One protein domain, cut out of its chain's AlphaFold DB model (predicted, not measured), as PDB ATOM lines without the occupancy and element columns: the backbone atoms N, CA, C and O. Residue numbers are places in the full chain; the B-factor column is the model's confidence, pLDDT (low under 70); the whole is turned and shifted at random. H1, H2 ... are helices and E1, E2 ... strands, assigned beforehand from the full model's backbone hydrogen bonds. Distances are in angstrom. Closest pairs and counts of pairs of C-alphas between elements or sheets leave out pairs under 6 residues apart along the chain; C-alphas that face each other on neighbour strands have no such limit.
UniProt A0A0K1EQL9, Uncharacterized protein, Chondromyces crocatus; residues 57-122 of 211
ATOM      1  N   VAL A  57     -16.714 -19.554  45.695       44.66
ATOM      2  CA  VAL A  57     -17.962 -20.273  45.940       44.66
ATOM      3  C   VAL A  57     -19.008 -19.565  45.090       44.66
ATOM      4  O   VAL A  57     -19.702 -18.657  45.538       44.66
ATOM      5  N   TYR A  58     -19.049 -19.917  43.805       55.84
ATOM      6  CA  TYR A  58     -20.247 -19.688  43.019       55.84
ATOM      7  C   TYR A  58     -21.347 -20.440  43.750       55.84
ATOM      8  O   TYR A  58     -21.248 -21.656  43.905       55.84
ATOM      9  N   SER A  59     -22.316 -19.686  44.270       54.19
ATOM     10  CA  SER A  59     -23.558 -20.195  44.837       54.19
ATOM     11  C   SER A  59     -23.998 -21.360  43.973       54.19
ATOM     12  O   SER A  59     -24.187 -21.147  42.775       54.19
ATOM     13  N   ASP A  60     -24.014 -22.557  44.563       56.56
ATOM     14  CA  ASP A  60     -24.329 -23.821  43.907       56.56
ATOM     15  C   ASP A  60     -25.509 -23.552  42.978       56.56
ATOM     16  O   ASP A  60     -26.612 -23.222  43.429       56.56
ATOM     17  N   GLY A  61     -25.208 -23.463  41.679       58.97
ATOM     18  CA  GLY A  61     -26.199 -23.074  40.692       58.97
ATOM     19  C   GLY A  61     -27.345 -24.065  40.793       58.97
ATOM     20  O   GLY A  61     -27.181 -25.157  41.320       58.97
ATOM     21  N   ASP A  62     -28.519 -23.712  40.296       81.38
ATOM     22  CA  ASP A  62     -29.589 -24.690  40.137       81.38
ATOM     23  C   ASP A  62     -29.051 -25.868  39.296       81.38
ATOM     24  O   ASP A  62     -28.889 -25.747  38.080       81.38
ATOM     25  N   VAL A  63     -28.638 -26.952  39.959       87.31
ATOM     26  CA  VAL A  63     -27.902 -28.080  39.381       87.31
ATOM     27  C   VAL A  63     -28.779 -29.314  39.435       87.31
ATOM     28  O   VAL A  63     -29.482 -29.585  40.408       87.31
ATOM     29  N   ALA A  64     -28.759 -30.068  38.348       90.50
ATOM     30  CA  ALA A  64     -29.459 -31.331  38.237       90.50
ATOM     31  C   ALA A  64     -28.437 -32.454  38.139       90.50
ATOM     32  O   ALA A  64     -27.547 -32.428  37.290       90.50
ATOM     33  N   TYR A  65     -28.578 -33.444  39.013       92.06
ATOM     34  CA  TYR A  65     -27.753 -34.641  38.985       92.06
ATOM     35  C   TYR A  65     -28.311 -35.647  37.987       92.06
ATOM     36  O   TYR A  65     -29.527 -35.794  37.858       92.06
ATOM     37  N   VAL A  66     -27.410 -36.334  37.293       90.56
ATOM     38  CA  VAL A  66     -27.734 -37.404  36.355       90.56
ATOM     39  C   VAL A  66     -26.819 -38.596  36.600       90.56
ATOM     40  O   VAL A  66     -25.621 -38.442  36.850       90.56
ATOM     41  N   ASP A  67     -27.395 -39.791  36.505       88.00
ATOM     42  CA  ASP A  67     -26.662 -41.042  36.717       88.00
ATOM     43  C   ASP A  67     -25.850 -41.442  35.480       88.00
ATOM     44  O   ASP A  67     -24.804 -42.080  35.586       88.00
ATOM     45  N   THR A  68     -26.299 -41.025  34.294       86.88
ATOM     46  CA  THR A  68     -25.661 -41.349  33.017       86.88
ATOM     47  C   THR A  68     -25.522 -40.113  32.141       86.88
ATOM     48  O   THR A  68     -26.483 -39.370  31.938       86.88
ATOM     49  N   VAL A  69     -24.335 -39.936  31.571       86.06
ATOM     50  CA  VAL A  69     -24.033 -38.957  30.519       86.06
ATOM     51  C   VAL A  69     -23.684 -39.689  29.222       86.06
ATOM     52  O   VAL A  69     -23.352 -40.877  29.273       86.06
ATOM     53  N   PRO A  70     -23.743 -39.021  28.057       83.00
ATOM     54  CA  PRO A  70     -23.258 -39.598  26.807       83.00
ATOM     55  C   PRO A  70     -21.816 -40.110  26.932       83.00
ATOM     56  O   PRO A  70     -20.973 -39.478  27.573       83.00
ATOM     57  N   ALA A  71     -21.533 -41.268  26.326       80.38
ATOM     58  CA  ALA A  71     -20.237 -41.948  26.441       80.38
ATOM     59  C   ALA A  71     -19.062 -41.115  25.891       80.38
ATOM     60  O   ALA A  71     -17.912 -41.319  26.272       80.38
ATOM     61  N   ASP A  72     -19.354 -40.154  25.020       85.19
ATOM     62  CA  ASP A  72     -18.420 -39.244  24.367       85.19
ATOM     63  C   ASP A  72     -18.319 -37.872  25.060       85.19
ATOM     64  O   ASP A  72     -17.802 -36.919  24.477       85.19
ATOM     65  N   ILE A  73     -18.747 -37.750  26.325       85.25
ATOM     66  CA  ILE A  73     -18.678 -36.482  27.073       85.25
ATOM     67  C   ILE A  73     -17.274 -35.858  27.071       85.25
ATOM     68  O   ILE A  73     -17.133 -34.646  26.935       85.25
ATOM     69  N   TYR A  74     -16.221 -36.674  27.134       87.00
ATOM     70  CA  TYR A  74     -14.836 -36.195  27.118       87.00
ATOM     71  C   TYR A  74     -14.356 -35.711  25.745       87.00
ATOM     72  O   TYR A  74     -13.341 -35.022  25.673       87.00
ATOM     73  N   ALA A  75     -15.068 -36.048  24.668       85.62
ATOM     74  CA  ALA A  75     -14.827 -35.486  23.342       85.62
ATOM     75  C   ALA A  75     -15.519 -34.122  23.165       85.62
ATOM     76  O   ALA A  75     -15.220 -33.394  22.221       85.62
ATOM     77  N   SER A  76     -16.434 -33.757  24.064       85.56
ATOM     78  CA  SER A  76     -17.155 -32.493  23.976       85.56
ATOM     79  C   SER A  76     -16.282 -31.296  24.382       85.56
ATOM     80  O   SER A  76     -15.334 -31.447  25.159       85.56
ATOM     81  N   PRO A  77     -16.597 -30.080  23.894       88.62
ATOM     82  CA  PRO A  77     -15.885 -28.869  24.289       88.62
ATOM     83  C   PRO A  77     -15.863 -28.684  25.810       88.62
ATOM     84  O   PRO A  77     -16.901 -28.784  26.467       88.62
ATOM     85  N   THR A  78     -14.683 -28.379  26.352       90.12
ATOM     86  CA  THR A  78     -14.451 -28.259  27.796       90.12
ATOM     87  C   THR A  78     -13.943 -26.873  28.189       90.12
ATOM     88  O   THR A  78     -13.253 -26.203  27.415       90.12
ATOM     89  N   VAL A  79     -14.305 -26.424  29.390       91.50
ATOM     90  CA  VAL A  79     -13.882 -25.151  29.999       91.50
ATOM     91  C   VAL A  79     -13.586 -25.394  31.470       91.50
ATOM     92  O   VAL A  79     -14.281 -26.165  32.121       91.50
ATOM     93  N   VAL A  80     -12.597 -24.701  32.027       90.25
ATOM     94  CA  VAL A  80     -12.391 -24.693  33.479       90.25
ATOM     95  C   VAL A  80     -13.287 -23.624  34.100       90.25
ATOM     96  O   VAL A  80     -13.127 -22.436  33.820       90.25
ATOM     97  N   TYR A  81     -14.213 -24.032  34.963       89.44
ATOM     98  CA  TYR A  81     -15.105 -23.137  35.698       89.44
ATOM     99  C   TYR A  81     -15.131 -23.531  37.173       89.44
ATOM    100  O   TYR A  81     -15.306 -24.698  37.511       89.44
ATOM    101  N   GLY A  82     -14.860 -22.573  38.064       85.75
ATOM    102  CA  GLY A  82     -14.746 -22.855  39.501       85.75
ATOM    103  C   GLY A  82     -13.663 -23.887  39.853       85.75
ATOM    104  O   GLY A  82     -13.798 -24.600  40.838       85.75
ATOM    105  N   GLY A  83     -12.617 -24.019  39.027       87.88
ATOM    106  CA  GLY A  83     -11.552 -25.015  39.214       87.88
ATOM    107  C   GLY A  83     -11.903 -26.438  38.761       87.88
ATOM    108  O   GLY A  83     -11.069 -27.328  38.899       87.88
ATOM    109  N   THR A  84     -13.091 -26.658  38.193       87.56
ATOM    110  CA  THR A  84     -13.533 -27.959  37.668       87.56
ATOM    111  C   THR A  84     -13.694 -27.893  36.148       87.56
ATOM    112  O   THR A  84     -14.089 -26.861  35.606       87.56
ATOM    113  N   ASN A  85     -13.385 -28.989  35.449       91.94
ATOM    114  CA  ASN A  85     -13.665 -29.109  34.019       91.94
ATOM    115  C   ASN A  85     -15.172 -29.281  33.797       91.94
ATOM    116  O   ASN A  85     -15.769 -30.230  34.310       91.94
ATOM    117  N   VAL A  86     -15.761 -28.381  33.015       94.94
ATOM    118  CA  VAL A  86     -17.160 -28.434  32.586       94.94
ATOM    119  C   VAL A  86     -17.232 -28.729  31.088       94.94
ATOM    120  O   VAL A  86     -16.452 -28.185  30.311       94.94
ATOM    121  N   TYR A  87     -18.175 -29.570  30.676       94.50
ATOM    122  CA  TYR A  87     -18.306 -30.098  29.319       94.50
ATOM    123  C   TYR A  87     -19.630 -29.650  28.706       94.50
ATOM    124  O   TYR A  87     -20.684 -29.821  29.318       94.50
ATOM    125  N   TRP A  88     -19.601 -29.080  27.503       92.69
ATOM    126  CA  TRP A  88     -20.814 -28.659  26.800       92.69
ATOM    127  C   TRP A  88     -21.385 -29.803  25.959       92.69
ATOM    128  O   TRP A  88     -20.845 -30.121  24.899       92.69
ATOM    129  N   VAL A  89     -22.499 -30.383  26.400       91.25
ATOM    130  CA  VAL A  89     -23.147 -31.530  25.745       91.25
ATOM    131  C   VAL A  89     -24.644 -31.267  25.635       91.25
ATOM    132  O   VAL A  89     -25.266 -30.842  26.601       91.25
ATOM    133  N   ASN A  90     -25.249 -31.509  24.470       89.00
ATOM    134  CA  ASN A  90     -26.709 -31.456  24.276       89.00
ATOM    135  C   ASN A  90     -27.418 -30.192  24.808       89.00
ATOM    136  O   ASN A  90     -28.571 -30.257  25.218       89.00
ATOM    137  N   GLY A  91     -26.752 -29.035  24.804       90.94
ATOM    138  CA  GLY A  91     -27.361 -27.796  25.300       90.94
ATOM    139  C   GLY A  91     -27.146 -27.513  26.789       90.94
ATOM    140  O   GLY A  91     -27.667 -26.516  27.284       90.94
ATOM    141  N   HIS A  92     -26.375 -28.345  27.490       94.25
ATOM    142  CA  HIS A  92     -26.107 -28.197  28.915       94.25
ATOM    143  C   HIS A  92     -24.613 -28.296  29.228       94.25
ATOM    144  O   HIS A  92     -23.835 -28.946  28.530       94.25
ATOM    145  N   TRP A  93     -24.220 -27.639  30.315       95.00
ATOM    146  CA  TRP A  93     -22.877 -27.718  30.872       95.00
ATOM    147  C   TRP A  93     -22.843 -28.783  31.960       95.00
ATOM    148  O   TRP A  93     -23.460 -28.592  33.007       95.00
ATOM    149  N   TYR A  94     -22.127 -29.875  31.708       95.38
ATOM    150  CA  TYR A  94     -21.963 -31.010  32.613       95.38
ATOM    151  C   TYR A  94     -20.645 -30.937  33.375       95.38
ATOM    152  O   TYR A  94     -19.639 -30.500  32.826       95.38
ATOM    153  N   TYR A  95     -20.614 -31.422  34.610       94.88
ATOM    154  CA  TYR A  95     -19.393 -31.541  35.400       94.88
ATOM    155  C   TYR A  95     -19.453 -32.738  36.353       94.88
ATOM    156  O   TYR A  95     -20.540 -33.126  36.797       94.88
ATOM    157  N   PRO A  96     -18.301 -33.353  36.666       93.00
ATOM    158  CA  PRO A  96     -18.238 -34.420  37.651       93.00
ATOM    159  C   PRO A  96     -18.327 -33.834  39.066       93.00
ATOM    160  O   PRO A  96     -17.583 -32.920  39.422       93.00
ATOM    161  N   TYR A  97     -19.215 -34.382  39.895       89.88
ATOM    162  CA  TYR A  97     -19.363 -33.995  41.296       89.88
ATOM    163  C   TYR A  97     -19.661 -35.221  42.158       89.88
ATOM    164  O   TYR A  97     -20.722 -35.824  42.037       89.88
ATOM    165  N   GLY A  98     -18.732 -35.597  43.041       85.88
ATOM    166  CA  GLY A  98     -18.955 -36.685  44.004       85.88
ATOM    167  C   GLY A  98     -19.242 -38.050  43.364       85.88
ATOM    168  O   GLY A  98     -20.105 -38.775  43.843       85.88
ATOM    169  N   GLY A  99     -18.571 -38.381  42.255       87.69
ATOM    170  CA  GLY A  99     -18.738 -39.665  41.555       87.69
ATOM    171  C   GLY A  99     -19.983 -39.769  40.667       87.69
ATOM    172  O   GLY A  99     -20.140 -40.759  39.961       87.69
ATOM    173  N   ARG A 100     -20.831 -38.738  40.655       91.19
ATOM    174  CA  ARG A 100     -21.960 -38.582  39.731       91.19
ATOM    175  C   ARG A 100     -21.723 -37.406  38.794       91.19
ATOM    176  O   ARG A 100     -20.834 -36.580  39.017       91.19
ATOM    177  N   TRP A 101     -22.538 -37.317  37.753       92.94
ATOM    178  CA  TRP A 101     -22.547 -36.160  36.871       92.94
ATOM    179  C   TRP A 101     -23.628 -35.182  37.309       92.94
ATOM    180  O   TRP A 101     -24.698 -35.564  37.783       92.94
ATOM    181  N   ALA A 102     -23.339 -33.901  37.155       93.94
ATOM    182  CA  ALA A 102     -24.295 -32.828  37.343       93.94
ATOM    183  C   ALA A 102     -24.281 -31.932  36.113       93.94
ATOM    184  O   ALA A 102     -23.259 -31.829  35.436       93.94
ATOM    185  N   TYR A 103     -25.397 -31.275  35.827       94.62
ATOM    186  CA  TYR A 103     -25.437 -30.191  34.861       94.62
ATOM    187  C   TYR A 103     -26.101 -28.953  35.444       94.62
ATOM    188  O   TYR A 103     -26.988 -29.041  36.294       94.62
ATOM    189  N   TYR A 104     -25.680 -27.790  34.963       93.69
ATOM    190  CA  TYR A 104     -26.310 -26.527  35.325       93.69
ATOM    191  C   TYR A 104     -27.663 -26.402  34.615       93.69
ATOM    192  O   TYR A 104     -27.715 -26.370  33.382       93.69
ATOM    193  N   ARG A 105     -28.764 -26.303  35.374       93.12
ATOM    194  CA  ARG A 105     -30.097 -26.012  34.819       93.12
ATOM    195  C   ARG A 105     -30.132 -24.623  34.194       93.12
ATOM    196  O   ARG A 105     -30.699 -24.442  33.121       93.12
ATOM    197  N   HIS A 106     -29.476 -23.671  34.852       92.56
ATOM    198  CA  HIS A 106     -29.289 -22.311  34.366       92.56
ATOM    199  C   HIS A 106     -27.826 -22.091  33.994       92.56
ATOM    200  O   HIS A 106     -26.943 -22.221  34.837       92.56
ATOM    201  N   GLU A 107     -27.573 -21.752  32.728       90.62
ATOM    202  CA  GLU A 107     -26.220 -21.523  32.217       90.62
ATOM    203  C   GLU A 107     -25.553 -20.341  32.947       90.62
ATOM    204  O   GLU A 107     -26.041 -19.208  32.856       90.62
ATOM    205  N   PRO A 108     -24.421 -20.560  33.643       90.19
ATOM    206  CA  PRO A 108     -23.684 -19.476  34.270       90.19
ATOM    207  C   PRO A 108     -23.257 -18.419  33.238       90.19
ATOM    208  O   PRO A 108     -22.785 -18.776  32.153       90.19
ATOM    209  N   PRO A 109     -23.317 -17.111  33.560       87.88
ATOM    210  CA  PRO A 109     -23.024 -16.046  32.596       87.88
ATOM    211  C   PRO A 109     -21.641 -16.141  31.933       87.88
ATOM    212  O   PRO A 109     -21.474 -15.735  30.782       87.88
ATOM    213  N   MET A 110     -20.643 -16.675  32.644       85.62
ATOM    214  CA  MET A 110     -19.296 -16.887  32.100       85.62
ATOM    215  C   MET A 110     -19.267 -17.998  31.049       85.62
ATOM    216  O   MET A 110     -18.647 -17.840  29.998       85.62
ATOM    217  N   LEU A 111     -19.985 -19.092  31.302       91.81
ATOM    218  CA  LEU A 111     -20.084 -20.216  30.381       91.81
ATOM    219  C   LEU A 111     -20.895 -19.853  29.129       91.81
ATOM    220  O   LEU A 111     -20.487 -20.211  28.024       91.81
ATOM    221  N   TYR A 112     -21.928 -19.016  29.273       91.19
ATOM    222  CA  TYR A 112     -22.655 -18.434  28.138       91.19
ATOM    223  C   TYR A 112     -21.730 -17.672  27.182       91.19
ATOM    224  O   TYR A 112     -21.731 -17.917  25.974       91.19
ATOM    225  N   ARG A 113     -20.893 -16.772  27.717       88.88
ATOM    226  CA  ARG A 113     -19.928 -16.009  26.905       88.88
ATOM    227  C   ARG A 113     -18.982 -16.945  26.159       88.88
ATOM    228  O   ARG A 113     -18.804 -16.790  24.951       88.88
ATOM    229  N   GLN A 114     -18.450 -17.948  26.854       89.25
ATOM    230  CA  GLN A 114     -17.530 -18.921  26.275       89.25
ATOM    231  C   GLN A 114     -18.184 -19.721  25.141       89.25
ATOM    232  O   GLN A 114     -17.635 -19.807  24.045       89.25
ATOM    233  N   ARG A 115     -19.407 -20.215  25.357       89.75
ATOM    234  CA  ARG A 115     -20.179 -20.916  24.330       89.75
ATOM    235  C   ARG A 115     -20.443 -20.043  23.111       89.75
ATOM    236  O   ARG A 115     -20.273 -20.495  21.981       89.75
ATOM    237  N   THR A 116     -20.866 -18.796  23.316       86.56
ATOM    238  CA  THR A 116     -21.162 -17.890  22.195       86.56
ATOM    239  C   THR A 116     -19.927 -17.590  21.345       86.56
ATOM    240  O   THR A 116     -20.053 -17.482  20.125       86.56
ATOM    241  N   ALA A 117     -18.734 -17.555  21.948       84.75
ATOM    242  CA  ALA A 117     -17.481 -17.419  21.208       84.75
ATOM    243  C   ALA A 117     -17.221 -18.614  20.266       84.75
ATOM    244  O   ALA A 117     -16.679 -18.445  19.173       84.75
ATOM    245  N   TRP A 118     -17.652 -19.818  20.651       78.50
ATOM    246  CA  TRP A 118     -17.488 -21.033  19.849       78.50
ATOM    247  C   TRP A 118     -18.488 -21.120  18.704       78.50
ATOM    248  O   TRP A 118     -18.106 -21.386  17.568       78.50
ATOM    249  N   VAL A 119     -19.766 -20.855  18.994       71.56
ATOM    250  CA  VAL A 119     -20.859 -20.951  18.010       71.56
ATOM    251  C   VAL A 119     -20.690 -19.927  16.880       71.56
ATOM    252  O   VAL A 119     -21.083 -20.190  15.747       71.56
ATOM    253  N   GLY A 120     -20.065 -18.780  17.164       65.94
ATOM    254  CA  GLY A 120     -19.775 -17.748  16.167       65.94
ATOM    255  C   GLY A 120     -18.560 -18.023  15.278       65.94
ATOM    256  O   GLY A 120     -18.359 -17.287  14.316       65.94
ATOM    257  N   THR A 121     -17.755 -19.052  15.568       59.12
ATOM    258  CA  THR A 121     -16.513 -19.329  14.834       59.12
ATOM    259  C   THR A 121     -16.721 -20.499  13.861       59.12
ATOM    260  O   THR A 121     -16.807 -21.653  14.299       59.12
ATOM    261  N   PRO A 122     -16.782 -20.258  12.533       50.56
ATOM    262  CA  PRO A 122     -16.885 -21.330  11.549       50.56
ATOM    263  C   PRO A 122     -15.695 -22.287  11.694       50.56
ATOM    264  O   PRO A 122     -14.542 -21.872  11.600       50.56
TER     265      PRO A 122
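What this domain is: This is residues 57 to 122 of the 211 residues of an uncharacterized protein of Chondromyces crocatus (UniProt A0A0K1EQL9). A single strongly twisted sheet of five strands forms the body, and one helix, H1, sits over one face near its E2 end. A long link joins the two edge strands, E1 and E2. The printed part has 66 residues, in the order E1 E2 E3 E4 E5 H1; the sheet runs E1 - E5 - E4 - E3 - E2, antiparallel throughout. The class is mixed, helices and strands; the whole is compact, with a radius of gyration of the C-alphas of 11.6 A and spans of 35 by 29 by 19 A.

How they stand to each other: Begin at edge strand E1, residues 63 to 66: N 64 is 2.9 A from O 103 of its neighbour E5, residues 100 to 104. E1 is apart from the other edge strand, E2, residues 78 to 81. From E2 read a meander, each strand the antiparallel neighbour of the one before: E2, E3 at residues 84 to 89, E4 at residues 92 to 97, then E5. Its hairpins show N 79 to O 86 at 2.9 A, N 87 to O 94 at 2.8 A and N 95 to O 102 at 2.8 A. H1, residues 109 to 119, is on the sheet at a height of 10.0 A, over E3 and only just over E2, on which 3 of its C-alphas fall. It runs slantwise to the strands, 50 degrees to E3 on the local plane. The closest C-alphas of E2 and H1, Tyr 81 and Leu 111, are 7.8 A apart. In H1, every O i to N i+4 pair is within hydrogen-bond range.

Where its parts are: Find C-alpha 63 at (-27.902, -28.080, 39.381), where E1 begins. E3 covers 15.7 A, E4 15.2 A and E5 13.6 A. H1 covers 15.5 A and ends at C-alpha 119, (-20.859, -20.951, 18.010).

The domain as a whole: The C-alphas of Gly 98 and Pro 122, the two farthest apart, are 36.0 A apart. The printed part has no cut. Residues 57 to 61 and 120 to 122 have pLDDT under 70.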